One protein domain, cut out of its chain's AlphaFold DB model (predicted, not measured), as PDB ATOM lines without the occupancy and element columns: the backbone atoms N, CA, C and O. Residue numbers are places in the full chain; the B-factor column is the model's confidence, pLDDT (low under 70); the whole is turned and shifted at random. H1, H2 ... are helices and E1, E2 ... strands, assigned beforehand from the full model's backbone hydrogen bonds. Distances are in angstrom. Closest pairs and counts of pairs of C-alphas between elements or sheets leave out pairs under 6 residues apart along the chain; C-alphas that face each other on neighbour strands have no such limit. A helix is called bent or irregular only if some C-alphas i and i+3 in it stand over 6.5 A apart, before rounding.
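What this domain is: This is residues 2 to 200 of the 203 residues of an uncharacterized protein of Actinobacteria bacterium (UniProt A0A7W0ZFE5). The longest helix, H2, runs through the core with H3 and H7 packed along it, both running the opposite way, and two small strand hairpins, E1 with E2 and E3 with E4, lie by the later part of H2. H4 crosses H3, H6 crosses H4, and H5 is near both H4 and H6; the short H8 makes a corner with H7, while residues 2 to 11, of which 2 to 9 belong to H1, stick out. The printed part has 199 residues, with eight named helices and four named strands in the order H1 H2 H3 H4 H5 H6 E1 E2 H7 H8 E3 E4. Each hairpin is an antiparallel sheet of two strands, and the class is mostly helix. The whole is compact, with a radius of gyration of the C-alphas of 18.5 A and spans of 60 by 43 by 28 A.

How they stand to each other: E1, residues 142 to 144, and E2, residues 148 to 152, form an antiparallel hairpin, their directions at 143 degrees; N 150 and O 142 are 2.8 A apart, within hydrogen-bond range. Residues 150 to 152 of E2 also pair antiparallel with residues 155 to 156. H2, residues 12 to 44, comes closest to E2 with the C-alphas of Val 37 and Ala 149, 6.4 A apart. E3, residues 190 to 193, and E4, residues 196 to 199, form another antiparallel hairpin, at 141 degrees, with N 191 and O 198 within hydrogen-bond range at 2.8 A. The closest C-alphas of E2 and E4, those of Gly 148 and Trp 197, are 5.2 A apart; those of H2 and E4, Ala 38 and Pro 199, are 5.0 A apart. H2 and H3, residues 52 to 76, touch as a helical hairpin, at a shallow tilt of 24 degrees, opposite ways; their closest C-alphas, Trp 22 and Met 72, are 4.8 A apart. H2 touches H7, residues 157 to 174, at a shallow tilt of 21 degrees, opposite ways, with the C-alphas of Ser 16 and Ala 171 closest at 4.8 A. H3 and H7 are near each other. With residues 63 to 73 alone, H3 touches H4, residues 88 to 102, at a steep tilt of 50 degrees; the closest C-alphas, Leu 66 and Arg 98, are 5.6 A apart. H4 touches H6, residues 123 to 131, at a steep tilt of 54 degrees, with the C-alphas of Ala 96 and Ser 124 closest at 4.5 A. H5, residues 104 to 111, is close but not clearly touching H4, where the C-alphas of Leu 100 and Asn 107 are closest at 6.4 A. H7 and H8, residues 176 to 181, touch only at the corner, and only just, with 3 pairs of C-alphas within 8 A; the closest, Val 172 and Leu 178, are 5.6 A apart. H1, residues 2 to 9, and H2 meet only through their link. Every O i to N i+4 pair is within hydrogen-bond range in H1, H3, H4, H6 and H7; the counts are 27 of 29 in H2, 2 of 4 in H5 and 0 of 2 in H8, where 3 of 3 O i to N i+3 pairs are within range.

Where its parts are: H2 measures 47.8 A from C-alpha 12 at (194.069, 233.076, 247.568) to C-alpha 44 at (174.905, 276.512, 253.204). H3 is 35.9 A long, H7 25.9 A and H4 21.4 A. H5 is only just irregular: C-alphas 106 and 109 are 7.0 A apart. E4 ends with C-alpha 199 at (171.489, 266.600, 250.507).

The domain as a whole: The two C-alphas farthest apart, those of Ser 2 and Asp 47, are 65.1 A apart. Without the free residues 2 to 11 the body spans 51 by 41 by 28 A. The printed part has no cut, and the links H3 to H4 and H5 to H6 are long, with 11 residues each. The mean pLDDT of the printed part is 91.2; residues 2 to 10 are under 70.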
ATOM      1  N   SER A   2     204.727 222.591 259.974       58.41
ATOM      2  CA  SER A   2     204.853 224.063 259.923       58.41
ATOM      3  C   SER A   2     204.508 224.653 258.544       58.41
ATOM      4  O   SER A   2     203.762 225.622 258.467       58.41
ATOM      5  N   ASP A   3     204.965 224.022 257.459       54.53
ATOM      6  CA  ASP A   3     204.808 224.586 256.105       54.53
ATOM      7  C   ASP A   3     203.368 224.506 255.571       54.53
ATOM      8  O   ASP A   3     202.903 225.423 254.909       54.53
ATOM      9  N   TYR A   4     202.607 223.481 255.972       52.66
ATOM     10  CA  TYR A   4     201.211 223.287 255.549       52.66
ATOM     11  C   TYR A   4     200.265 224.372 256.098       52.66
ATOM     12  O   TYR A   4     199.316 224.776 255.438       52.66
ATOM     13  N   LEU A   5     200.519 224.869 257.314       51.66
ATOM     14  CA  LEU A   5     199.740 225.975 257.880       51.66
ATOM     15  C   LEU A   5     200.096 227.304 257.215       51.66
ATOM     16  O   LEU A   5     199.211 228.127 257.044       51.66
ATOM     17  N   PHE A   6     201.353 227.512 256.821       52.06
ATOM     18  CA  PHE A   6     201.773 228.751 256.166       52.06
ATOM     19  C   PHE A   6     201.245 228.840 254.725       52.06
ATOM     20  O   PHE A   6     200.731 229.884 254.335       52.06
ATOM     21  N   GLU A   7     201.278 227.732 253.975       54.41
ATOM     22  CA  GLU A   7     200.731 227.653 252.609       54.41
ATOM     23  C   GLU A   7     199.204 227.841 252.559       54.41
ATOM     24  O   GLU A   7     198.690 228.382 251.585       54.41
ATOM     25  N   HIS A   8     198.476 227.461 253.616       53.28
ATOM     26  CA  HIS A   8     197.020 227.647 253.692       53.28
ATOM     27  C   HIS A   8     196.574 228.910 254.439       53.28
ATOM     28  O   HIS A   8     195.460 229.377 254.224       53.28
ATOM     29  N   TYR A   9     197.399 229.475 255.324       53.75
ATOM     30  CA  TYR A   9     197.062 230.720 256.025       53.75
ATOM     31  C   TYR A   9     197.121 231.929 255.084       53.75
ATOM     32  O   TYR A   9     196.317 232.847 255.226       53.75
ATOM     33  N   PHE A  10     198.035 231.900 254.107       63.47
ATOM     34  CA  PHE A  10     198.178 232.904 253.050       63.47
ATOM     35  C   PHE A  10     197.593 232.423 251.711       63.47
ATOM     36  O   PHE A  10     198.202 232.612 250.660       63.47
ATOM     37  N   ASP A  11     196.434 231.766 251.748       71.56
ATOM     38  CA  ASP A  11     195.760 231.274 250.547       71.56
ATOM     39  C   ASP A  11     195.132 232.410 249.705       71.56
ATOM     40  O   ASP A  11     194.952 233.540 250.166       71.56
ATOM     41  N   GLU A  12     194.793 232.130 248.441       71.81
ATOM     42  CA  GLU A  12     194.069 233.076 247.568       71.81
ATOM     43  C   GLU A  12     192.781 233.642 248.217       71.81
ATOM     44  O   GLU A  12     192.554 234.857 248.131       71.81
ATOM     45  N   PRO A  13     191.979 232.846 248.961       83.88
ATOM     46  CA  PRO A  13     190.888 233.372 249.777       83.88
ATOM     47  C   PRO A  13     191.307 234.460 250.774       83.88
ATOM     48  O   PRO A  13     190.554 235.413 250.982       83.88
ATOM     49  N   MET A  14     192.479 234.361 251.412       89.06
ATOM     50  CA  MET A  14     192.978 235.391 252.328       89.06
ATOM     51  C   MET A  14     193.175 236.737 251.616       89.06
ATOM     52  O   MET A  14     192.821 237.774 252.179       89.06
ATOM     53  N   LEU A  15     193.679 236.743 250.381       92.19
ATOM     54  CA  LEU A  15     193.863 237.976 249.609       92.19
ATOM     55  C   LEU A  15     192.524 238.644 249.292       92.19
ATOM     56  O   LEU A  15     192.343 239.833 249.561       92.19
ATOM     57  N   SER A  16     191.557 237.863 248.812       94.50
ATOM     58  CA  SER A  16     190.202 238.349 248.532       94.50
ATOM     59  C   SER A  16     189.514 238.865 249.798       94.50
ATOM     60  O   SER A  16     188.874 239.917 249.775       94.50
ATOM     61  N   ARG A  17     189.732 238.208 250.948       94.81
ATOM     62  CA  ARG A  17     189.275 238.700 252.259       94.81
ATOM     63  C   ARG A  17     189.931 240.024 252.645       94.81
ATOM     64  O   ARG A  17     189.233 240.891 253.152       94.81
ATOM     65  N   GLN A  18     191.237 240.202 252.430       95.69
ATOM     66  CA  GLN A  18     191.927 241.456 252.763       95.69
ATOM     67  C   GLN A  18     191.441 242.623 251.899       95.69
ATOM     68  O   GLN A  18     191.162 243.697 252.435       95.69
ATOM     69  N   ARG A  19     191.289 242.407 250.587       96.69
ATOM     70  CA  ARG A  19     190.717 243.403 249.667       96.69
ATOM     71  C   ARG A  19     189.312 243.792 250.095       96.69
ATOM     72  O   ARG A  19     189.031 244.975 250.263       96.69
ATOM     73  N   LEU A  20     188.473 242.794 250.371       97.56
ATOM     74  CA  LEU A  20     187.105 243.023 250.812       97.56
ATOM     75  C   LEU A  20     187.040 243.749 252.160       97.56
ATOM     76  O   LEU A  20     186.266 244.691 252.316       97.56
ATOM     77  N   LEU A  21     187.865 243.347 253.128       97.94
ATOM     78  CA  LEU A  21     187.918 243.961 254.453       97.94
ATOM     79  C   LEU A  21     188.222 245.459 254.351       97.94
ATOM     80  O   LEU A  21     187.525 246.271 254.959       97.94
ATOM     81  N   TRP A  22     189.243 245.826 253.574       98.44
ATOM     82  CA  TRP A  22     189.629 247.224 253.422       98.44
ATOM     83  C   TRP A  22     188.677 248.017 252.526       98.44
ATOM     84  O   TRP A  22     188.453 249.192 252.813       98.44
ATOM     85  N   ALA A  23     188.046 247.397 251.525       98.56
ATOM     86  CA  ALA A  23     186.969 248.022 250.755       98.56
ATOM     87  C   ALA A  23     185.768 248.359 251.652       98.56
ATOM     88  O   ALA A  23     185.322 249.505 251.682       98.56
ATOM     89  N   ILE A  24     185.318 247.410 252.484       98.50
ATOM     90  CA  ILE A  24     184.238 247.631 253.455       98.50
ATOM     91  C   ILE A  24     184.632 248.705 254.471       98.50
ATOM     92  O   ILE A  24     183.825 249.584 254.774       98.50
ATOM     93  N   ALA A  25     185.855 248.661 255.008       98.44
ATOM     94  CA  ALA A  25     186.327 249.675 255.949       98.44
ATOM     95  C   ALA A  25     186.320 251.073 255.312       98.44
ATOM     96  O   ALA A  25     185.795 252.009 255.911       98.44
ATOM     97  N   THR A  26     186.829 251.196 254.081       98.62
ATOM     98  CA  THR A  26     186.833 252.450 253.313       98.62
ATOM     99  C   THR A  26     185.406 252.942 253.085       98.62
ATOM    100  O   THR A  26     185.098 254.081 253.420       98.62
ATOM    101  N   ARG A  27     184.500 252.061 252.641       98.38
ATOM    102  CA  ARG A  27     183.079 252.377 252.457       98.38
ATOM    103  C   ARG A  27     182.428 252.893 253.728       98.38
ATOM    104  O   ARG A  27     181.725 253.894 253.696       98.38
ATOM    105  N   ARG A  28     182.664 252.235 254.864       98.00
ATOM    106  CA  ARG A  28     182.071 252.640 256.146       98.00
ATOM    107  C   ARG A  28     182.548 254.005 256.614       98.00
ATOM    108  O   ARG A  28     181.745 254.740 257.178       98.00
ATOM    109  N   GLN A  29     183.819 254.329 256.405       98.06
ATOM    110  CA  GLN A  29     184.332 255.658 256.735       98.06
ATOM    111  C   GLN A  29     183.800 256.713 255.758       98.06
ATOM    112  O   GLN A  29     183.409 257.794 256.188       98.06
ATOM    113  N   LEU A  30     183.678 256.374 254.469       97.94
ATOM    114  CA  LEU A  30     183.093 257.256 253.458       97.94
ATOM    115  C   LEU A  30     181.637 257.595 253.806       97.94
ATOM    116  O   LEU A  30     181.304 258.766 253.941       97.94
ATOM    117  N   GLU A  31     180.813 256.585 254.099       97.25
ATOM    118  CA  GLU A  31     179.409 256.742 254.511       97.25
ATOM    119  C   GLU A  31     179.232 257.616 255.773       97.25
ATOM    120  O   GLU A  31     178.167 258.209 255.972       97.25
ATOM    121  N   ARG A  32     180.232 257.664 256.665       97.00
ATOM    122  CA  ARG A  32     180.220 258.519 257.864       97.00
ATOM    123  C   ARG A  32     180.614 259.947 257.531       97.00
ATOM    124  O   ARG A  32     179.892 260.869 257.898       97.00
ATOM    125  N   TRP A  33     181.724 260.113 256.819       97.62
ATOM    126  CA  TRP A  33     182.232 261.414 256.407       97.62
ATOM    127  C   TRP A  33     181.238 262.164 255.508       97.62
ATOM    128  O   TRP A  33     180.957 263.335 255.753       97.62
ATOM    129  N   GLU A  34     180.615 261.482 254.541       96.88
ATOM    130  CA  GLU A  34     179.654 262.082 253.602       96.88
ATOM    131  C   GLU A  34     178.466 262.762 254.294       96.88
ATOM    132  O   GLU A  34     177.893 263.699 253.746       96.88
ATOM    133  N   ARG A  35     178.101 262.333 255.510       96.00
ATOM    134  CA  ARG A  35     177.028 262.973 256.286       96.00
ATOM    135  C   ARG A  35     177.401 264.379 256.725       96.00
ATOM    136  O   ARG A  35     176.542 265.250 256.698       96.00
ATOM    137  N   TYR A  36     178.658 264.604 257.102       96.38
ATOM    138  CA  TYR A  36     179.135 265.941 257.448       96.38
ATOM    139  C   TYR A  36     179.110 266.855 256.228       96.38
ATOM    140  O   TYR A  36     178.649 267.984 256.323       96.38
ATOM    141  N   VAL A  37     179.526 266.339 255.069       95.94
ATOM    142  CA  VAL A  37     179.552 267.111 253.822       95.94
ATOM    143  C   VAL A  37     178.141 267.444 253.333       95.94
ATOM    144  O   VAL A  37     177.863 268.579 252.961       95.94
ATOM    145  N   ALA A  38     177.216 266.485 253.382       95.19
ATOM    146  CA  ALA A  38     175.821 266.728 253.027       95.19
ATOM    147  C   ALA A  38     175.135 267.695 254.007       95.19
ATOM    148  O   ALA A  38     174.339 268.535 253.589       95.19
ATOM    149  N   ARG A  39     175.464 267.618 255.302       94.50
ATOM    150  CA  ARG A  39     174.973 268.554 256.320       94.50
ATOM    151  C   ARG A  39     175.496 269.968 256.096       94.50
ATOM    152  O   ARG A  39     174.710 270.906 256.156       94.50
ATOM    153  N   ASP A  40     176.782 270.116 255.802       94.56
ATOM    154  CA  ASP A  40     177.382 271.404 255.458       94.56
ATOM    155  C   ASP A  40     176.707 272.029 254.233       94.56
ATOM    156  O   ASP A  40     176.254 273.170 254.293       94.56
ATOM    157  N   MET A  41     176.484 271.241 253.177       93.69
ATOM    158  CA  MET A  41     175.716 271.696 252.018       93.69
ATOM    159  C   MET A  41     174.287 272.122 252.384       93.69
ATOM    160  O   MET A  41     173.801 273.147 251.903       93.69
ATOM    161  N   ALA A  42     173.594 271.353 253.230       93.00
ATOM    162  CA  ALA A  42     172.243 271.692 253.675       93.00
ATOM    163  C   ALA A  42     172.209 273.016 254.455       93.00
ATOM    164  O   ALA A  42     171.308 273.827 254.239       93.00
ATOM    165  N   LEU A  43     173.197 273.248 255.324       93.44
ATOM    166  CA  LEU A  43     173.332 274.492 256.076       93.44
ATOM    167  C   LEU A  43     173.665 275.670 255.160       93.44
ATOM    168  O   LEU A  43     173.033 276.717 255.304       93.44
ATOM    169  N   ALA A  44     174.541 275.480 254.171       91.38
ATOM    170  CA  ALA A  44     174.905 276.512 253.204       91.38
ATOM    171  C   ALA A  44     173.693 277.035 252.410       91.38
ATOM    172  O   ALA A  44     173.603 278.231 252.143       91.38
ATOM    173  N   PHE A  45     172.701 276.187 252.103       88.31
ATOM    174  CA  PHE A  45     171.433 276.631 251.494       88.31
ATOM    175  C   PHE A  45     170.562 277.509 252.407       88.31
ATOM    176  O   PHE A  45     169.619 278.142 251.933       88.31
ATOM    177  N   SER A  46     170.852 277.530 253.706       90.69
ATOM    178  CA  SER A  46     170.166 278.331 254.725       90.69
ATOM    179  C   SER A  46     171.051 279.430 255.325       90.69
ATOM    180  O   SER A  46     170.754 279.912 256.416       90.69
ATOM    181  N   ASP A  47     172.131 279.807 254.628       90.69
ATOM    182  CA  ASP A  47     173.151 280.763 255.089       90.69
ATOM    183  C   ASP A  47     173.816 280.365 256.427       90.69
ATOM    184  O   ASP A  47     174.265 281.215 257.200       90.69
ATOM    185  N   GLY A  48     173.861 279.063 256.719       91.25
ATOM    186  CA  GLY A  48     174.547 278.476 257.866       91.25
ATOM    187  C   GLY A  48     175.842 277.768 257.473       91.25
ATOM    188  O   GLY A  48     176.087 277.481 256.304       91.25
ATOM    189  N   GLU A  49     176.641 277.431 258.478       91.12
ATOM    190  CA  GLU A  49     177.849 276.614 258.361       91.12
ATOM    191  C   GLU A  49     177.876 275.612 259.514       91.12
ATOM    192  O   GLU A  49     177.275 275.857 260.569       91.12
ATOM    193  N   ILE A  50     178.536 274.469 259.323       91.50
ATOM    194  CA  ILE A  50     178.773 273.565 260.449       91.50
ATOM    195  C   ILE A  50     179.693 274.227 261.480       91.50
ATOM    196  O   ILE A  50     180.541 275.058 261.147       91.50
ATOM    197  N   ASP A  51     179.553 273.848 262.748       92.81
ATOM    198  CA  ASP A  51     180.408 274.423 263.781       92.81
ATOM    199  C   ASP A  51     181.835 273.835 263.768       92.81
ATOM    200  O   ASP A  51     182.157 272.854 263.089       92.81
ATOM    201  N   GLY A  52     182.730 274.443 264.552       91.06
ATOM    202  CA  GLY A  52     184.117 273.991 264.629       91.06
ATOM    203  C   GLY A  52     184.277 272.559 265.158       91.06
ATOM    204  O   GLY A  52     185.215 271.872 264.758       91.06
ATOM    205  N   LEU A  53     183.390 272.084 266.039       93.38
ATOM    206  CA  LEU A  53     183.450 270.719 266.565       93.38
ATOM    207  C   LEU A  53     183.035 269.708 265.491       93.38
ATOM    208  O   LEU A  53     183.697 268.682 265.329       93.38
ATOM    209  N   GLU A  54     181.976 270.010 264.743       93.31
ATOM    210  CA  GLU A  54     181.537 269.228 263.590       93.31
ATOM    211  C   GLU A  54     182.608 269.203 262.496       93.31
ATOM    212  O   GLU A  54     182.879 268.140 261.940       93.31
ATOM    213  N   SER A  55     183.285 270.326 262.250       91.94
ATOM    214  CA  SER A  55     184.380 270.411 261.277       91.94
ATOM    215  C   SER A  55     185.556 269.510 261.671       91.94
ATOM    216  O   SER A  55     186.052 268.728 260.858       91.94
ATOM    217  N   TRP A  56     185.947 269.515 262.950       92.06
ATOM    218  CA  TRP A  56     186.972 268.602 263.467       92.06
ATOM    219  C   TRP A  56     186.557 267.130 263.409       92.06
ATOM    220  O   TRP A  56     187.398 266.260 263.158       92.06
ATOM    221  N   ALA A  57     185.276 266.834 263.637       95.44
ATOM    222  CA  ALA A  57     184.752 265.483 263.490       95.44
ATOM    223  C   ALA A  57     184.797 265.031 262.020       95.44
ATOM    224  O   ALA A  57     185.276 263.931 261.744       95.44
ATOM    225  N   ALA A  58     184.410 265.898 261.080       95.38
ATOM    226  CA  ALA A  58     184.503 265.636 259.648       95.38
ATOM    227  C   ALA A  58     185.952 265.366 259.209       95.38
ATOM    228  O   ALA A  58     186.211 264.377 258.528       95.38
ATOM    229  N   GLU A  59     186.914 266.179 259.654       93.88
ATOM    230  CA  GLU A  59     188.339 265.958 259.368       93.88
ATOM    231  C   GLU A  59     188.847 264.638 259.958       93.88
ATOM    232  O   GLU A  59     189.599 263.911 259.308       93.88
ATOM    233  N   SER A  60     188.384 264.268 261.154       95.12
ATOM    234  CA  SER A  60     188.736 262.988 261.774       95.12
ATOM    235  C   SER A  60     188.213 261.796 260.966       95.12
ATOM    236  O   SER A  60     188.970 260.867 260.684       95.12
ATOM    237  N   GLU A  61     186.945 261.827 260.545       97.44
ATOM    238  CA  GLU A  61     186.352 260.777 259.703       97.44
ATOM    239  C   GLU A  61     187.020 260.726 258.319       97.44
ATOM    240  O   GLU A  61     187.337 259.641 257.829       97.44
ATOM    241  N   ARG A  62     187.343 261.881 257.715       96.44
ATOM    242  CA  ARG A  62     188.088 261.944 256.447       96.44
ATOM    243  C   ARG A  62     189.484 261.344 256.578       96.44
ATOM    244  O   ARG A  62     189.927 260.598 255.707       96.44
ATOM    245  N   HIS A  63     190.187 261.619 257.672       96.38
ATOM    246  CA  HIS A  63     191.499 261.031 257.913       96.38
ATOM    247  C   HIS A  63     191.414 259.503 258.058       96.38
ATOM    248  O   HIS A  63     192.193 258.780 257.432       96.38
ATOM    249  N   LEU A  64     190.437 258.992 258.818       97.88
ATOM    250  CA  LEU A  64     190.201 257.549 258.954       97.88
ATOM    251  C   LEU A  64     189.819 256.896 257.618       97.88
ATOM    252  O   LEU A  64     190.289 255.793 257.323       97.88
ATOM    253  N   LEU A  65     189.031 257.586 256.790       98.44
ATOM    254  CA  LEU A  65     188.741 257.190 255.415       98.44
ATOM    255  C   LEU A  65     190.026 257.042 254.595       98.44
ATOM    256  O   LEU A  65     190.223 256.008 253.960       98.44
ATOM    257  N   LEU A  66     190.927 258.023 254.637       98.12
ATOM    258  CA  LEU A  66     192.184 257.981 253.887       98.12
ATOM    259  C   LEU A  66     193.138 256.887 254.388       98.12
ATOM    260  O   LEU A  66     193.824 256.256 253.583       98.12
ATOM    261  N   ILE A  67     193.150 256.599 255.694       98.25
ATOM    262  CA  ILE A  67     193.875 255.450 256.256       98.25
ATOM    263  C   ILE A  67     193.309 254.137 255.700       98.25
ATOM    264  O   ILE A  67     194.074 253.271 255.264       98.25
ATOM    265  N   ALA A  68     191.985 253.971 255.700       98.62
ATOM    266  CA  ALA A  68     191.341 252.775 255.164       98.62
ATOM    267  C   ALA A  68     191.611 252.624 253.658       98.62
ATOM    268  O   ALA A  68     192.078 251.566 253.230       98.62
ATOM    269  N   ALA A  69     191.449 253.702 252.885       98.56
ATOM    270  CA  ALA A  69     191.717 253.734 251.451       98.56
ATOM    271  C   ALA A  69     193.180 253.385 251.142       98.56
ATOM    272  O   ALA A  69     193.454 252.578 250.257       98.56
ATOM    273  N   ARG A  70     194.143 253.908 251.911       98.19
ATOM    274  CA  ARG A  70     195.563 253.554 251.762       98.19
ATOM    275  C   ARG A  70     195.813 252.068 252.005       98.19
ATOM    276  O   ARG A  70     196.627 251.466 251.307       98.19
ATOM    277  N   ASN A  71     195.167 251.466 253.003       98.50
ATOM    278  CA  ASN A  71     195.319 250.033 253.254       98.50
ATOM    279  C   ASN A  71     194.619 249.182 252.187       98.50
ATOM    280  O   ASN A  71     195.153 248.138 251.817       98.50
ATOM    281  N   MET A  72     193.504 249.661 251.627       98.50
ATOM    282  CA  MET A  72     192.886 249.064 250.444       98.50
ATOM    283  C   MET A  72     193.869 249.056 249.270       98.50
ATOM    284  O   MET A  72     194.121 247.989 248.724       98.50
ATOM    285  N   LEU A  73     194.510 250.189 248.950       98.38
ATOM    286  CA  LEU A  73     195.551 250.256 247.911       98.38
ATOM    287  C   LEU A  73     196.668 249.230 248.153       98.38
ATOM    288  O   LEU A  73     197.047 248.508 247.236       98.38
ATOM    289  N   GLY A  74     197.137 249.109 249.398       97.69
ATOM    290  CA  GLY A  74     198.132 248.103 249.771       97.69
ATOM    291  C   GLY A  74     197.662 246.665 249.530       97.69
ATOM    292  O   GLY A  74     198.447 245.850 249.058       97.69
ATOM    293  N   ALA A  75     196.392 246.351 249.802       97.00
ATOM    294  CA  ALA A  75     195.814 245.029 249.548       97.00
ATOM    295  C   ALA A  75     195.630 244.723 248.048       97.00
ATOM    296  O   ALA A  75     195.682 243.560 247.641       97.00
ATOM    297  N   LEU A  76     195.428 245.749 247.216       97.25
ATOM    298  CA  LEU A  76     195.350 245.601 245.758       97.25
ATOM    299  C   LEU A  76     196.722 245.319 245.132       97.25
ATOM    300  O   LEU A  76     196.797 244.606 244.133       97.25
ATOM    301  N   ASP A  77     197.795 245.813 245.753       96.94
ATOM    302  CA  ASP A  77     199.175 245.610 245.295       96.94
ATOM    303  C   ASP A  77     199.755 244.235 245.688       96.94
ATOM    304  O   ASP A  77     200.823 243.853 245.204       96.94
ATOM    305  N   LEU A  78     199.079 243.475 246.562       94.31
ATOM    306  CA  LEU A  78     199.519 242.133 246.954       94.31
ATOM    307  C   LEU A  78     199.391 241.140 245.782       94.31
ATOM    308  O   LEU A  78     198.323 241.088 245.169       94.31
ATOM    309  N   PRO A  79     200.422 240.315 245.495       91.50
ATOM    310  CA  PRO A  79     200.357 239.295 244.449       91.50
ATOM    311  C   PRO A  79     199.338 238.175 244.743       91.50
ATOM    312  O   PRO A  79     199.310 237.700 245.878       91.50
ATOM    313  N   PRO A  80     198.594 237.681 243.730       91.69
ATOM    314  CA  PRO A  80     198.479 238.247 242.383       91.69
ATOM    315  C   PRO A  80     197.789 239.614 242.419       91.69
ATOM    316  O   PRO A  80     196.741 239.739 243.039       91.69
ATOM    317  N   VAL A  81     198.370 240.619 241.754       94.12
ATOM    318  CA  VAL A  81     197.888 242.015 241.774       94.12
ATOM    319  C   VAL A  81     196.432 242.086 241.304       94.12
ATOM    320  O   VAL A  81     196.028 241.338 240.415       94.12
ATOM    321  N   SER A  82     195.644 242.966 241.924       96.44
ATOM    322  CA  SER A  82     194.250 243.205 241.535       96.44
ATOM    323  C   SER A  82     194.135 243.682 240.085       96.44
ATOM    324  O   SER A  82     195.020 244.355 239.559       96.44
ATOM    325  N   THR A  83     193.015 243.346 239.451       97.31
ATOM    326  CA  THR A  83     192.647 243.830 238.116       97.31
ATOM    327  C   THR A  83     191.929 245.177 238.157       97.31
ATOM    328  O   THR A  83     191.745 245.799 237.113       97.31
ATOM    329  N   VAL A  84     191.539 245.649 239.346       97.69
ATOM    330  CA  VAL A  84     190.925 246.966 239.525       97.69
ATOM    331  C   VAL A  84     191.973 248.054 239.299       97.69
ATOM    332  O   VAL A  84     192.862 248.279 240.124       97.69
ATOM    333  N   GLU A  85     191.856 248.751 238.173       96.50
ATOM    334  CA  GLU A  85     192.716 249.884 237.850       96.50
ATOM    335  C   GLU A  85     192.335 251.113 238.683       96.50
ATOM    336  O   GLU A  85     191.173 251.508 238.763       96.50
ATOM    337  N   ILE A  86     193.338 251.743 239.297       97.31
ATOM    338  CA  ILE A  86     193.179 252.999 240.033       97.31
ATOM    339  C   ILE A  86     194.101 254.025 239.399       97.31
ATOM    340  O   ILE A  86     195.305 253.780 239.271       97.31
ATOM    341  N   ASP A  87     193.534 255.179 239.042       97.69
ATOM    342  CA  ASP A  87     194.285 256.289 238.466       97.69
ATOM    343  C   ASP A  87     195.521 256.621 239.337       97.69
ATOM    344  O   ASP A  87     195.402 256.777 240.562       97.69
ATOM    345  N   PRO A  88     196.725 256.733 238.742       96.75
ATOM    346  CA  PRO A  88     197.946 256.996 239.497       96.75
ATOM    347  C   PRO A  88     197.914 258.293 240.315       96.75
ATOM    348  O   PRO A  88     198.543 258.357 241.373       96.75
ATOM    349  N   THR A  89     197.183 259.313 239.859       95.88
ATOM    350  CA  THR A  89     197.001 260.581 240.579       95.88
ATOM    351  C   THR A  89     196.152 260.365 241.821       95.88
ATOM    352  O   THR A  89     196.563 260.778 242.902       95.88
ATOM    353  N   ILE A  90     195.035 259.637 241.701       97.06
ATOM    354  CA  ILE A  90     194.182 259.270 242.844       97.06
ATOM    355  C   ILE A  90     194.995 258.507 243.892       97.06
ATOM    356  O   ILE A  90     194.984 258.851 245.076       97.06
ATOM    357  N   ARG A  91     195.763 257.501 243.457       97.44
ATOM    358  CA  ARG A  91     196.652 256.729 244.337       97.44
ATOM    359  C   ARG A  91     197.675 257.628 245.036       97.44
ATOM    360  O   ARG A  91     197.864 257.518 246.249       97.44
ATOM    361  N   ALA A  92     198.330 258.517 244.289       95.94
ATOM    362  CA  ALA A  92     199.315 259.444 244.837       95.94
ATOM    363  C   ALA A  92     198.695 260.441 245.826       95.94
ATOM    364  O   ALA A  92     199.348 260.798 246.806       95.94
ATOM    365  N   ASP A  93     197.460 260.881 245.596       95.44
ATOM    366  CA  ASP A  93     196.756 261.822 246.464       95.44
ATOM    367  C   ASP A  93     196.267 261.171 247.754       95.44
ATOM    368  O   ASP A  93     196.474 261.752 248.818       95.44
ATOM    369  N   ILE A  94     195.721 259.949 247.703       96.94
ATOM    370  CA  ILE A  94     195.348 259.195 248.911       96.94
ATOM    371  C   ILE A  94     196.563 259.048 249.832       96.94
ATOM    372  O   ILE A  94     196.477 259.332 251.027       96.94
ATOM    373  N   ILE A  95     197.711 258.645 249.277       95.75
ATOM    374  CA  ILE A  95     198.952 258.496 250.046       95.75
ATOM    375  C   ILE A  95     199.408 259.854 250.581       95.75
ATOM    376  O   ILE A  95     199.665 259.992 251.776       95.75
ATOM    377  N   ALA A  96     199.491 260.865 249.711       94.62
ATOM    378  CA  ALA A  96     200.059 262.149 250.083       94.62
ATOM    379  C   ALA A  96     199.223 262.879 251.138       94.62
ATOM    380  O   ALA A  96     199.789 263.380 252.104       94.62
ATOM    381  N   VAL A  97     197.898 262.928 250.983       94.44
ATOM    382  CA  VAL A  97     197.021 263.627 251.930       94.44
ATOM    383  C   VAL A  97     196.970 262.907 253.271       94.44
ATOM    384  O   VAL A  97     197.069 263.570 254.300       94.44
ATOM    385  N   ARG A  98     196.926 261.569 253.288       95.31
ATOM    386  CA  ARG A  98     197.026 260.796 254.537       95.31
ATOM    387  C   ARG A  98     198.315 261.130 255.288       95.31
ATOM    388  O   ARG A  98     198.264 261.479 256.462       95.31
ATOM    389  N   ASP A  99     199.458 261.096 254.602       93.62
ATOM    390  CA  ASP A  99     200.752 261.432 255.209       93.62
ATOM    391  C   ASP A  99     200.794 262.900 255.689       93.62
ATOM    392  O   ASP A  99     201.330 263.209 256.753       93.62
ATOM    393  N   LEU A 100     200.211 263.831 254.925       92.19
ATOM    394  CA  LEU A 100     200.126 265.248 255.297       92.19
ATOM    395  C   LEU A 100     199.311 265.464 256.580       92.19
ATOM    396  O   LEU A 100     199.704 266.302 257.398       92.19
ATOM    397  N   LEU A 101     198.229 264.705 256.772       91.69
ATOM    398  CA  LEU A 101     197.401 264.730 257.981       91.69
ATOM    399  C   LEU A 101     198.111 264.106 259.190       91.69
ATOM    400  O   LEU A 101     198.040 264.658 260.287       91.69
ATOM    401  N   GLU A 102     198.879 263.030 259.005       92.12
ATOM    402  CA  GLU A 102     199.716 262.455 260.075       92.12
ATOM    403  C   GLU A 102     200.818 263.430 260.537       92.12
ATOM    404  O   GLU A 102     201.190 263.459 261.713       92.12
ATOM    405  N   HIS A 103     201.285 264.299 259.636       89.81
ATOM    406  CA  HIS A 103     202.293 265.330 259.897       89.81
ATOM    407  C   HIS A 103     201.707 266.754 259.902       89.81
ATOM    408  O   HIS A 103     202.373 267.716 259.499       89.81
ATOM    409  N   TRP A 104     200.461 266.918 260.368       87.19
ATOM    410  CA  TRP A 104     199.715 268.179 260.230       87.19
ATOM    411  C   TRP A 104     200.466 269.402 260.789       87.19
ATOM    412  O   TRP A 104     200.513 270.445 260.141       87.19
ATOM    413  N   LYS A 105     201.133 269.272 261.950       87.19
ATOM    414  CA  LYS A 105     201.856 270.378 262.615       87.19
ATOM    415  C   LYS A 105     202.971 270.963 261.750       87.19
ATOM    416  O   LYS A 105     203.294 272.142 261.870       87.19
ATOM    417  N   GLU A 106     203.577 270.132 260.910       88.38
ATOM    418  CA  GLU A 106     204.713 270.507 260.071       88.38
ATOM    419  C   GLU A 106     204.251 271.107 258.739       88.38
ATOM    420  O   GLU A 106     204.893 272.023 258.220       88.38
ATOM    421  N   ASN A 107     203.125 270.619 258.210       87.31
ATOM    422  CA  ASN A 107     202.634 270.966 256.878       87.31
ATOM    423  C   ASN A 107     201.576 272.078 256.878       87.31
ATOM    424  O   ASN A 107     201.569 272.897 255.962       87.31
ATOM    425  N   MET A 108     200.711 272.159 257.891       86.12
ATOM    426  CA  MET A 108     199.604 273.124 257.922       86.12
ATOM    427  C   MET A 108     200.061 274.584 257.743       86.12
ATOM    428  O   MET A 108     199.524 275.255 256.860       86.12
ATOM    429  N   PRO A 109     201.113 275.080 258.433       87.06
ATOM    430  CA  PRO A 109     201.579 276.457 258.238       87.06
ATOM    431  C   PRO A 109     202.085 276.755 256.819       87.06
ATOM    432  O   PRO A 109     202.186 277.915 256.431       87.06
ATOM    433  N   ILE A 110     202.455 275.720 256.060       87.88
ATOM    434  CA  ILE A 110     202.954 275.855 254.691       87.88
ATOM    435  C   ILE A 110     201.789 276.035 253.717       87.88
ATOM    436  O   ILE A 110     201.858 276.896 252.844       87.88
ATOM    437  N   PHE A 111     200.730 275.243 253.885       87.19
ATOM    438  CA  PHE A 111     199.580 275.237 252.981       87.19
ATOM    439  C   PHE A 111     198.517 276.295 253.314       87.19
ATOM    440  O   PHE A 111     197.743 276.645 252.432       87.19
ATOM    441  N   ASN A 112     198.502 276.850 254.531       84.75
ATOM    442  CA  ASN A 112     197.514 277.858 254.949       84.75
ATOM    443  C   ASN A 112     197.915 279.316 254.650       84.75
ATOM    444  O   ASN A 112     197.239 280.245 255.093       84.75
ATOM    445  N   ALA A 113     199.007 279.546 253.919       82.12
ATOM    446  CA  ALA A 113     199.449 280.881 253.524       82.12
ATOM    447  C   ALA A 113     199.732 280.949 252.017       82.12
ATOM    448  O   ALA A 113     200.356 280.055 251.442       82.12
ATOM    449  N   HIS A 114     199.305 282.047 251.384       80.69
ATOM    450  CA  HIS A 114     199.550 282.316 249.970       80.69
ATOM    451  C   HIS A 114     200.215 283.692 249.771       80.69
ATOM    452  O   HIS A 114     199.653 284.697 250.206       80.69
ATOM    453  N   PRO A 115     201.391 283.764 249.106       84.94
ATOM    454  CA  PRO A 115     202.172 282.646 248.555       84.94
ATOM    455  C   PRO A 115     202.709 281.702 249.649       84.94
ATOM    456  O   PRO A 115     202.902 282.124 250.787       84.94
ATOM    457  N   MET A 116     202.954 280.428 249.300       85.50
ATOM    458  CA  MET A 116     203.504 279.453 250.252       85.50
ATOM    459  C   MET A 116     204.864 279.948 250.776       85.50
ATOM    460  O   MET A 116     205.749 280.244 249.968       85.50
ATOM    461  N   PRO A 117     205.074 280.016 252.102       85.38
ATOM    462  CA  PRO A 117     206.278 280.616 252.678       85.38
ATOM    463  C   PRO A 117     207.533 279.755 252.482       85.38
ATOM    464  O   PRO A 117     208.650 280.262 252.562       85.38
ATOM    465  N   LYS A 118     207.365 278.446 252.260       88.44
ATOM    466  CA  LYS A 118     208.439 277.480 251.990       88.44
ATOM    467  C   LYS A 118     207.879 276.225 251.323       88.44
ATOM    468  O   LYS A 118     206.677 276.001 251.329       88.44
ATOM    469  N   VAL A 119     208.758 275.384 250.792       87.25
ATOM    470  CA  VAL A 119     208.398 274.053 250.280       87.25
ATOM    471  C   VAL A 119     208.235 273.069 251.458       87.25
ATOM    472  O   VAL A 119     209.041 273.141 252.394       87.25
ATOM    473  N   PRO A 120     207.251 272.144 251.439       88.88
ATOM    474  CA  PRO A 120     207.139 271.077 252.437       88.88
ATOM    475  C   PRO A 120     208.424 270.254 252.577       88.88
ATOM    476  O   PRO A 120     209.129 270.009 251.600       88.88
ATOM    477  N   SER A 121     208.758 269.823 253.794       87.38
ATOM    478  CA  SER A 121     209.950 269.000 254.053       87.38
ATOM    479  C   SER A 121     209.773 267.566 253.549       87.38
ATOM    480  O   SER A 121     210.687 267.015 252.929       87.38
ATOM    481  N   HIS A 122     208.590 266.990 253.781       87.12
ATOM    482  CA  HIS A 122     208.234 265.615 253.428       87.12
ATOM    483  C   HIS A 122     207.973 265.435 251.934       87.12
ATOM    484  O   HIS A 122     207.410 266.312 251.276       87.12
ATOM    485  N   GLY A 123     208.359 264.273 251.400       88.19
ATOM    486  CA  GLY A 123     208.197 263.946 249.979       88.19
ATOM    487  C   GLY A 123     206.737 263.969 249.515       88.19
ATOM    488  O   GLY A 123     206.451 264.520 248.454       88.19
ATOM    489  N   SER A 124     205.817 263.460 250.337       87.50
ATOM    490  CA  SER A 124     204.368 263.504 250.099       87.50
ATOM    491  C   SER A 124     203.857 264.937 249.943       87.50
ATOM    492  O   SER A 124     203.179 265.249 248.965       87.50
ATOM    493  N   GLY A 125     204.255 265.835 250.849       88.06
ATOM    494  CA  GLY A 125     203.880 267.245 250.786       88.06
ATOM    495  C   GLY A 125     204.448 267.978 249.577       88.06
ATOM    496  O   GLY A 125     203.730 268.757 248.957       88.06
ATOM    497  N   LYS A 126     205.699 267.697 249.193       90.88
ATOM    498  CA  LYS A 126     206.294 268.242 247.960       90.88
ATOM    499  C   LYS A 126     205.505 267.807 246.732       90.88
ATOM    500  O   LYS A 126     205.043 268.652 245.975       90.88
ATOM    501  N   GLY A 127     205.284 266.499 246.594       90.31
ATOM    502  CA  GLY A 127     204.542 265.942 245.468       90.31
ATOM    503  C   GLY A 127     203.116 266.486 245.380       90.31
ATOM    504  O   GLY A 127     202.646 266.777 244.283       90.31
ATOM    505  N   PHE A 128     202.440 266.667 246.518       91.25
ATOM    506  CA  PHE A 128     201.116 267.286 246.554       91.25
ATOM    507  C   PHE A 128     201.159 268.759 246.126       91.25
ATOM    508  O   PHE A 128     200.389 269.161 245.261       91.25
ATOM    509  N   ALA A 129     202.083 269.556 246.671       89.44
ATOM    510  CA  ALA A 129     202.227 270.973 246.326       89.44
ATOM    511  C   ALA A 129     202.572 271.197 244.841       89.44
ATOM    512  O   ALA A 129     202.112 272.168 244.237       89.44
ATOM    513  N   ASP A 130     203.343 270.286 244.237       90.25
ATOM    514  CA  ASP A 130     203.671 270.326 242.810       90.25
ATOM    515  C   ASP A 130     202.426 270.126 241.928       90.25
ATOM    516  O   ASP A 130     202.295 270.790 240.893       90.25
ATOM    517  N   ARG A 131     201.489 269.264 242.360       91.94
ATOM    518  CA  ARG A 131     200.195 269.030 241.692       91.94
ATOM    519  C   ARG A 131     199.185 270.150 241.963       91.94
ATOM    520  O   ARG A 131     198.511 270.595 241.037       91.94
ATOM    521  N   TYR A 132     199.123 270.657 243.196       89.12
ATOM    522  CA  TYR A 132     198.094 271.595 243.663       89.12
ATOM    523  C   TYR A 132     198.693 272.892 244.214       89.12
ATOM    524  O   TYR A 132     198.865 273.088 245.413       89.12
ATOM    525  N   LYS A 133     198.965 273.843 243.317       81.31
ATOM    526  CA  LYS A 133     199.685 275.089 243.654       81.31
ATOM    527  C   LYS A 133     198.875 276.132 244.434       81.31
ATOM    528  O   LYS A 133     199.445 277.134 244.859       81.31
ATOM    529  N   ARG A 134     197.552 275.969 244.535       75.06
ATOM    530  CA  ARG A 134     196.613 276.989 245.051       75.06
ATOM    531  C   ARG A 134     195.706 276.497 246.183       75.06
ATOM    532  O   ARG A 134     194.823 277.241 246.580       75.06
ATOM    533  N   GLY A 135     195.897 275.271 246.668       72.44
ATOM    534  CA  GLY A 135     195.042 274.684 247.696       72.44
ATOM    535  C   GLY A 135     195.837 273.833 248.675       72.44
ATOM    536  O   GLY A 135     196.849 273.231 248.312       72.44
ATOM    537  N   GLY A 136     195.381 273.815 249.923       80.31
ATOM    538  CA  GLY A 136     195.873 272.906 250.946       80.31
ATOM    539  C   GLY A 136     195.074 271.601 250.971       80.31
ATOM    540  O   GLY A 136     193.926 271.572 250.541       80.31
ATOM    541  N   PRO A 137     195.647 270.517 251.511       83.81
ATOM    542  CA  PRO A 137     194.947 269.243 251.674       83.81
ATOM    543  C   PRO A 137     193.967 269.232 252.866       83.81
ATOM    544  O   PRO A 137     193.357 268.198 253.128       83.81
ATOM    545  N   PHE A 138     193.884 270.332 253.624       82.81
ATOM    546  CA  PHE A 138     193.224 270.434 254.936       82.81
ATOM    547  C   PHE A 138     191.780 270.936 254.865       82.81
ATOM    548  O   PHE A 138     191.229 271.355 255.879       82.81
ATOM    549  N   ASP A 139     191.190 270.931 253.673       82.75
ATOM    550  CA  ASP A 139     189.765 271.176 253.516       82.75
ATOM    551  C   ASP A 139     189.016 269.846 253.648       82.75
ATOM    552  O   ASP A 139     189.009 269.016 252.732       82.75
ATOM    553  N   ALA A 140     188.466 269.606 254.839       81.44
ATOM    554  CA  ALA A 140     187.766 268.368 255.154       81.44
ATOM    555  C   ALA A 140     186.425 268.237 254.439       81.44
ATOM    556  O   ALA A 140     185.889 267.130 254.351       81.44
ATOM    557  N   ILE A 141     185.851 269.363 254.018       89.06
ATOM    558  CA  ILE A 141     184.476 269.466 253.551       89.06
ATOM    559  C   ILE A 141     184.500 270.272 252.271       89.06
ATOM    560  O   ILE A 141     184.428 271.493 252.261       89.06
ATOM    561  N   SER A 142     184.586 269.543 251.171       91.25
ATOM    562  CA  SER A 142     184.544 270.122 249.844       91.25
ATOM    563  C   SER A 142     183.417 269.473 249.062       91.25
ATOM    564  O   SER A 142     183.276 268.245 249.056       91.25
ATOM    565  N   TRP A 143     182.588 270.290 248.423       93.75
ATOM    566  CA  TRP A 143     181.493 269.817 247.592       93.75
ATOM    567  C   TRP A 143     181.154 270.816 246.485       93.75
ATOM    568  O   TRP A 143     181.432 272.011 246.582       93.75
ATOM    569  N   SER A 144     180.531 270.310 245.423       91.31
ATOM    570  CA  SER A 144     179.834 271.117 244.420       91.31
ATOM    571  C   SER A 144     178.479 270.478 244.115       91.31
ATOM    572  O   SER A 144     178.298 269.271 244.271       91.31
ATOM    573  N   ASN A 145     177.507 271.264 243.656       86.94
ATOM    574  CA  ASN A 145     176.228 270.723 243.185       86.94
ATOM    575  C   ASN A 145     176.398 269.827 241.944       86.94
ATOM    576  O   ASN A 145     175.514 269.034 241.654       86.94
ATOM    577  N   ILE A 146     177.515 269.913 241.216       89.56
ATOM    578  CA  ILE A 146     177.761 269.103 240.014       89.56
ATOM    579  C   ILE A 146     178.436 267.772 240.352       89.56
ATOM    580  O   ILE A 146     177.992 266.716 239.897       89.56
ATOM    581  N   ASP A 147     179.479 267.816 241.175       86.56
ATOM    582  CA  ASP A 147     180.349 266.671 241.463       86.56
ATOM    583  C   ASP A 147     179.983 265.972 242.779       86.56
ATOM    584  O   ASP A 147     180.376 264.827 243.005       86.56
ATOM    585  N   GLY A 148     179.187 266.634 243.624       92.50
ATOM    586  CA  GLY A 148     178.832 266.164 244.956       92.50
ATOM    587  C   GLY A 148     179.993 266.346 245.930       92.50
ATOM    588  O   GLY A 148     180.807 267.262 245.788       92.50
ATOM    589  N   ALA A 149     180.071 265.469 246.930       95.31
ATOM    590  CA  ALA A 149     181.180 265.456 247.878       95.31
ATOM    591  C   ALA A 149     182.521 265.143 247.197       95.31
ATOM    592  O   ALA A 149     182.635 264.212 246.396       95.31
ATOM    593  N   THR A 150     183.557 265.883 247.581       95.19
ATOM    594  CA  THR A 150     184.925 265.757 247.070       95.19
ATOM    595  C   THR A 150     185.858 265.324 248.197       95.19
ATOM    596  O   THR A 150     186.081 266.066 249.147       95.19
ATOM    597  N   VAL A 151     186.389 264.099 248.111       95.38
ATOM    598  CA  VAL A 151     187.272 263.513 249.142       95.38
ATOM    599  C   VAL A 151     188.682 264.096 249.028       95.38
ATOM    600  O   VAL A 151     189.328 264.418 250.027       95.38
ATOM    601  N   LEU A 152     189.163 264.205 247.787       94.88
ATOM    602  CA  LEU A 152     190.452 264.772 247.394       94.88
ATOM    603  C   LEU A 152     190.251 265.581 246.107       94.88
ATOM    604  O   LEU A 152     189.316 265.287 245.365       94.88
ATOM    605  N   PRO A 153     191.153 266.512 245.755       91.81
ATOM    606  CA  PRO A 153     191.024 267.266 244.508       91.81
ATOM    607  C   PRO A 153     190.919 266.393 243.243       91.81
ATOM    608  O   PRO A 153     190.305 266.811 242.267       91.81
ATOM    609  N   SER A 154     191.495 265.184 243.254       93.81
ATOM    610  CA  SER A 154     191.395 264.213 242.157       93.81
ATOM    611  C   SER A 154     190.293 263.159 242.330       93.81
ATOM    612  O   SER A 154     190.205 262.257 241.501       93.81
ATOM    613  N   LEU A 155     189.535 263.168 243.432       95.38
ATOM    614  CA  LEU A 155     188.654 262.061 243.814       95.38
ATOM    615  C   LEU A 155     187.354 262.566 244.450       95.38
ATOM    616  O   LEU A 155     187.333 262.994 245.607       95.38
ATOM    617  N   SER A 156     186.252 262.428 243.714       95.56
ATOM    618  CA  SER A 156     184.906 262.580 244.273       95.56
ATOM    619  C   SER A 156     184.527 261.381 245.147       95.56
ATOM    620  O   SER A 156     185.074 260.284 245.006       95.56
ATOM    621  N   ALA A 157     183.554 261.569 246.040       95.94
ATOM    622  CA  ALA A 157     182.984 260.484 246.835       95.94
ATOM    623  C   ALA A 157     182.359 259.404 245.943       95.94
ATOM    624  O   ALA A 157     182.577 258.217 246.167       95.94
ATOM    625  N   GLN A 158     181.657 259.816 244.882       94.88
ATOM    626  CA  GLN A 158     181.087 258.903 243.891       94.88
ATOM    627  C   GLN A 158     182.175 258.064 243.201       94.88
ATOM    628  O   GLN A 158     182.032 256.848 243.108       94.88
ATOM    629  N   GLY A 159     183.286 258.684 242.787       96.19
ATOM    630  CA  GLY A 159     184.412 257.954 242.203       96.19
ATOM    631  C   GLY A 159     185.044 256.965 243.187       96.19
ATOM    632  O   GLY A 159     185.440 255.868 242.801       96.19
ATOM    633  N   LEU A 160     185.091 257.303 244.482       97.69
ATOM    634  CA  LEU A 160     185.568 256.369 245.502       97.69
ATOM    635  C   LEU A 160     184.591 255.205 245.730       97.69
ATOM    636  O   LEU A 160     185.050 254.072 245.866       97.69
ATOM    637  N   HIS A 161     183.275 255.443 245.722       97.44
ATOM    638  CA  HIS A 161     182.272 254.367 245.742       97.44
ATOM    639  C   HIS A 161     182.442 253.426 244.548       97.44
ATOM    640  O   HIS A 161     182.444 252.219 244.738       97.44
ATOM    641  N   GLU A 162     182.670 253.945 243.342       97.56
ATOM    642  CA  GLU A 162     182.894 253.121 242.144       97.56
ATOM    643  C   GLU A 162     184.140 252.231 242.262       97.56
ATOM    644  O   GLU A 162     184.090 251.046 241.926       97.56
ATOM    645  N   ILE A 163     185.241 252.765 242.804       98.56
ATOM    646  CA  ILE A 163     186.451 251.974 243.092       98.56
ATOM    647  C   ILE A 163     186.141 250.880 244.121       98.56
ATOM    648  O   ILE A 163     186.518 249.727 243.927       98.56
ATOM    649  N   ILE A 164     185.450 251.221 245.212       98.50
ATOM    650  CA  ILE A 164     185.058 250.261 246.254       98.50
ATOM    651  C   ILE A 164     184.188 249.151 245.659       98.50
ATOM    652  O   ILE A 164     184.445 247.980 245.927       98.50
ATOM    653  N   ASP A 165     183.196 249.497 244.842       98.31
ATOM    654  CA  ASP A 165     182.270 248.554 244.212       98.31
ATOM    655  C   ASP A 165     183.011 247.595 243.275       98.31
ATOM    656  O   ASP A 165     182.735 246.393 243.277       98.31
ATOM    657  N   ALA A 166     183.995 248.095 242.524       98.50
ATOM    658  CA  ALA A 166     184.856 247.267 241.687       98.50
ATOM    659  C   ALA A 166     185.696 246.284 242.521       98.50
ATOM    660  O   ALA A 166     185.798 245.110 242.165       98.50
ATOM    661  N   VAL A 167     186.251 246.726 243.658       98.31
ATOM    662  CA  VAL A 167     187.027 245.861 244.566       98.31
ATOM    663  C   VAL A 167     186.141 244.824 245.265       98.31
ATOM    664  O   VAL A 167     186.514 243.652 245.333       98.31
ATOM    665  N   GLU A 168     184.965 245.223 245.766       98.06
ATOM    666  CA  GLU A 168     183.968 244.301 246.334       98.06
ATOM    667  C   GLU A 168     183.557 243.258 245.276       98.06
ATOM    668  O   GLU A 168     183.534 242.058 245.564       98.06
ATOM    669  N   GLY A 169     183.300 243.700 244.040       98.00
ATOM    670  CA  GLY A 169     182.938 242.852 242.905       98.00
ATOM    671  C   GLY A 169     184.030 241.860 242.504       98.00
ATOM    672  O   GLY A 169     183.724 240.688 242.294       98.00
ATOM    673  N   GLU A 170     185.299 242.282 242.449       97.62
ATOM    674  CA  GLU A 170     186.431 241.382 242.188       97.62
ATOM    675  C   GLU A 170     186.546 240.310 243.282       97.62
ATOM    676  O   GLU A 170     186.616 239.116 242.976       97.62
ATOM    677  N   ALA A 171     186.520 240.714 244.557       96.75
ATOM    678  CA  ALA A 171     186.678 239.792 245.679       96.75
ATOM    679  C   ALA A 171     185.545 238.753 245.745       96.75
ATOM    680  O   ALA A 171     185.806 237.566 245.946       96.75
ATOM    681  N   VAL A 172     184.293 239.181 245.546       97.38
ATOM    682  CA  VAL A 172     183.127 238.282 245.513       97.38
ATOM    683  C   VAL A 172     183.093 237.446 244.234       97.38
ATOM    684  O   VAL A 172     182.683 236.289 244.277       97.38
ATOM    685  N   GLY A 173     183.535 237.990 243.100       96.88
ATOM    686  CA  GLY A 173     183.636 237.248 241.845       96.88
ATOM    687  C   GLY A 173     184.608 236.073 241.945       96.88
ATOM    688  O   GLY A 173     184.315 234.994 241.432       96.88
ATOM    689  N   ALA A 174     185.726 236.261 242.651       95.38
ATOM    690  CA  ALA A 174     186.679 235.195 242.952       95.38
ATOM    691  C   ALA A 174     186.157 234.219 244.025       95.38
ATOM    692  O   ALA A 174     186.349 233.010 243.901       95.38
ATOM    693  N   HIS A 175     185.477 234.733 245.055       95.38
ATOM    694  CA  HIS A 175     184.981 233.959 246.199       95.38
ATOM    695  C   HIS A 175     183.540 234.356 246.571       95.38
ATOM    696  O   HIS A 175     183.335 235.210 247.445       95.38
ATOM    697  N   PRO A 176     182.515 233.746 245.942       97.06
ATOM    698  CA  PRO A 176     181.115 234.131 246.132       97.06
ATOM    699  C   PRO A 176     180.613 234.038 247.577       97.06
ATOM    700  O   PRO A 176     179.728 234.793 247.981       97.06
ATOM    701  N   GLU A 177     181.189 233.147 248.386       95.19
ATOM    702  CA  GLU A 177     180.881 233.019 249.811       95.19
ATOM    703  C   GLU A 177     181.187 234.295 250.605       95.19
ATOM    704  O   GLU A 177     180.592 234.522 251.662       95.19
ATOM    705  N   LEU A 178     182.073 235.159 250.094       95.25
ATOM    706  CA  LEU A 178     182.427 236.406 250.754       95.25
ATOM    707  C   LEU A 178     181.285 237.433 250.758       95.25
ATOM    708  O   LEU A 178     181.260 238.311 251.622       95.25
ATOM    709  N   ALA A 179     180.300 237.290 249.865       96.81
ATOM    710  CA  ALA A 179     179.132 238.168 249.807       96.81
ATOM    711  C   ALA A 179     178.362 238.217 251.138       96.81
ATOM    712  O   ALA A 179     177.820 239.258 251.503       96.81
ATOM    713  N   ALA A 180     178.363 237.119 251.905       95.88
ATOM    714  CA  ALA A 180     177.704 237.045 253.209       95.88
ATOM    715  C   ALA A 180     178.335 237.965 254.273       95.88
ATOM    716  O   ALA A 180     177.695 238.261 255.282       95.88
ATOM    717  N   PHE A 181     179.574 238.425 254.060       94.88
ATOM    718  CA  PHE A 181     180.281 239.327 254.970       94.88
ATOM    719  C   PHE A 181     180.179 240.797 254.560       94.88
ATOM    720  O   PHE A 181     180.646 241.656 255.308       94.88
ATOM    721  N   ILE A 182     179.568 241.109 253.411       95.69
ATOM    722  CA  ILE A 182     179.339 242.491 252.986       95.69
ATOM    723  C   ILE A 182     178.177 243.053 253.798       95.69
ATOM    724  O   ILE A 182     177.032 242.621 253.633       95.69
ATOM    725  N   PRO A 183     178.418 244.033 254.680       95.56
ATOM    726  CA  PRO A 183     177.347 244.551 255.495       95.56
ATOM    727  C   PRO A 183     176.489 245.522 254.658       95.56
ATOM    728  O   PRO A 183     177.025 246.192 253.762       95.56
ATOM    729  N   PRO A 184     175.185 245.671 254.966       95.94
ATOM    730  CA  PRO A 184     174.288 246.540 254.208       95.94
ATOM    731  C   PRO A 184     174.813 247.973 254.107       95.94
ATOM    732  O   PRO A 184     175.365 248.505 255.078       95.94
ATOM    733  N   ARG A 185     174.637 248.600 252.942       94.25
ATOM    734  CA  ARG A 185     175.008 250.005 252.730       94.25
ATOM    735  C   ARG A 185     174.157 250.915 253.602       94.25
ATOM    736  O   ARG A 185     172.970 250.653 253.806       94.25
ATOM    737  N   ALA A 186     174.777 251.955 254.147       92.44
ATOM    738  CA  ALA A 186     174.002 253.010 254.783       92.44
ATOM    739  C   ALA A 186     173.160 253.739 253.716       92.44
ATOM    740  O   ALA A 186     173.581 253.812 252.560       92.44
ATOM    741  N   PRO A 187     171.984 254.287 254.069       92.00
ATOM    742  CA  PRO A 187     171.269 255.183 253.170       92.00
ATOM    743  C   PRO A 187     172.172 256.348 252.759       92.00
ATOM    744  O   PRO A 187     172.830 256.942 253.617       92.00
ATOM    745  N   SER A 188     172.195 256.661 251.462       91.06
ATOM    746  CA  SER A 188     172.982 257.783 250.955       91.06
ATOM    747  C   SER A 188     172.461 259.103 251.542       91.06
ATOM    748  O   SER A 188     171.252 259.364 251.467       91.06
ATOM    749  N   PRO A 189     173.340 259.965 252.086       94.19
ATOM    750  CA  PRO A 189     172.953 261.310 252.490       94.19
ATOM    751  C   PRO A 189     172.760 262.238 251.279       94.19
ATOM    752  O   PRO A 189     172.431 263.405 251.462       94.19
ATOM    753  N   TRP A 190     172.909 261.726 250.055       93.19
ATOM    754  CA  TRP A 190     172.764 262.460 248.804       93.19
ATOM    755  C   TRP A 190     171.593 261.946 247.968       93.19
ATOM    756  O   TRP A 190     171.339 260.740 247.890       93.19
ATOM    757  N   ARG A 191     170.941 262.858 247.249       93.69
ATOM    758  CA  ARG A 191     170.059 262.560 246.117       93.69
ATOM    759  C   ARG A 191     170.550 263.300 244.878       93.69
ATOM    760  O   ARG A 191     171.151 264.365 244.998       93.69
ATOM    761  N   ARG A 192     170.261 262.756 243.695       92.50
ATOM    762  CA  ARG A 192     170.558 263.416 242.422       92.50
ATOM    763  C   ARG A 192     169.270 263.853 241.737       92.50
ATOM    764  O   ARG A 192     168.416 263.017 241.453       92.50
ATOM    765  N   GLU A 193     169.129 265.146 241.475       93.12
ATOM    766  CA  GLU A 193     167.921 265.757 240.915       93.12
ATOM    767  C   GLU A 193     168.314 266.819 239.886       93.12
ATOM    768  O   GLU A 193     169.202 267.626 240.131       93.12
ATOM    769  N   GLY A 194     167.722 266.786 238.688       91.94
ATOM    770  CA  GLY A 194     168.056 267.757 237.633       91.94
ATOM    771  C   GLY A 194     169.517 267.727 237.151       91.94
ATOM    772  O   GLY A 194     169.947 268.651 236.473       91.94
ATOM    773  N   GLY A 195     170.275 266.674 237.476       92.12
ATOM    774  CA  GLY A 195     171.712 266.568 237.197       92.12
ATOM    775  C   GLY A 195     172.607 266.998 238.360       92.12
ATOM    776  O   GLY A 195     173.797 266.682 238.325       92.12
ATOM    777  N   GLU A 196     172.034 267.603 239.400       93.25
ATOM    778  CA  GLU A 196     172.739 268.117 240.570       93.25
ATOM    779  C   GLU A 196     172.666 267.157 241.760       93.25
ATOM    780  O   GLU A 196     171.684 266.431 241.939       93.25
ATOM    781  N   TRP A 197     173.703 267.168 242.589       93.25
ATOM    782  CA  TRP A 197     173.733 266.529 243.895       93.25
ATOM    783  C   TRP A 197     173.135 267.453 244.948       93.25
ATOM    784  O   TRP A 197     173.539 268.605 245.077       93.25
ATOM    785  N   LEU A 198     172.183 266.927 245.714       92.75
ATOM    786  CA  LEU A 198     171.508 267.624 246.803       92.75
ATOM    787  C   LEU A 198     171.530 266.756 248.067       92.75
ATOM    788  O   LEU A 198     171.439 265.528 247.963       92.75
ATOM    789  N   PRO A 199     171.575 267.356 249.266       92.19
ATOM    790  CA  PRO A 199     171.489 266.600 250.507       92.19
ATOM    791  C   PRO A 199     170.093 265.998 250.662       92.19
ATOM    792  O   PRO A 199     169.088 266.681 250.451       92.19
ATOM    793  N   SER A 200     170.011 264.719 251.024       90.38
ATOM    794  CA  SER A 200     168.770 263.998 251.327       90.38
ATOM    795  C   SER A 200     167.995 264.662 252.477       90.38
ATOM    796  O   SER A 200     168.560 265.342 253.327       90.38
TER     797      SER A 200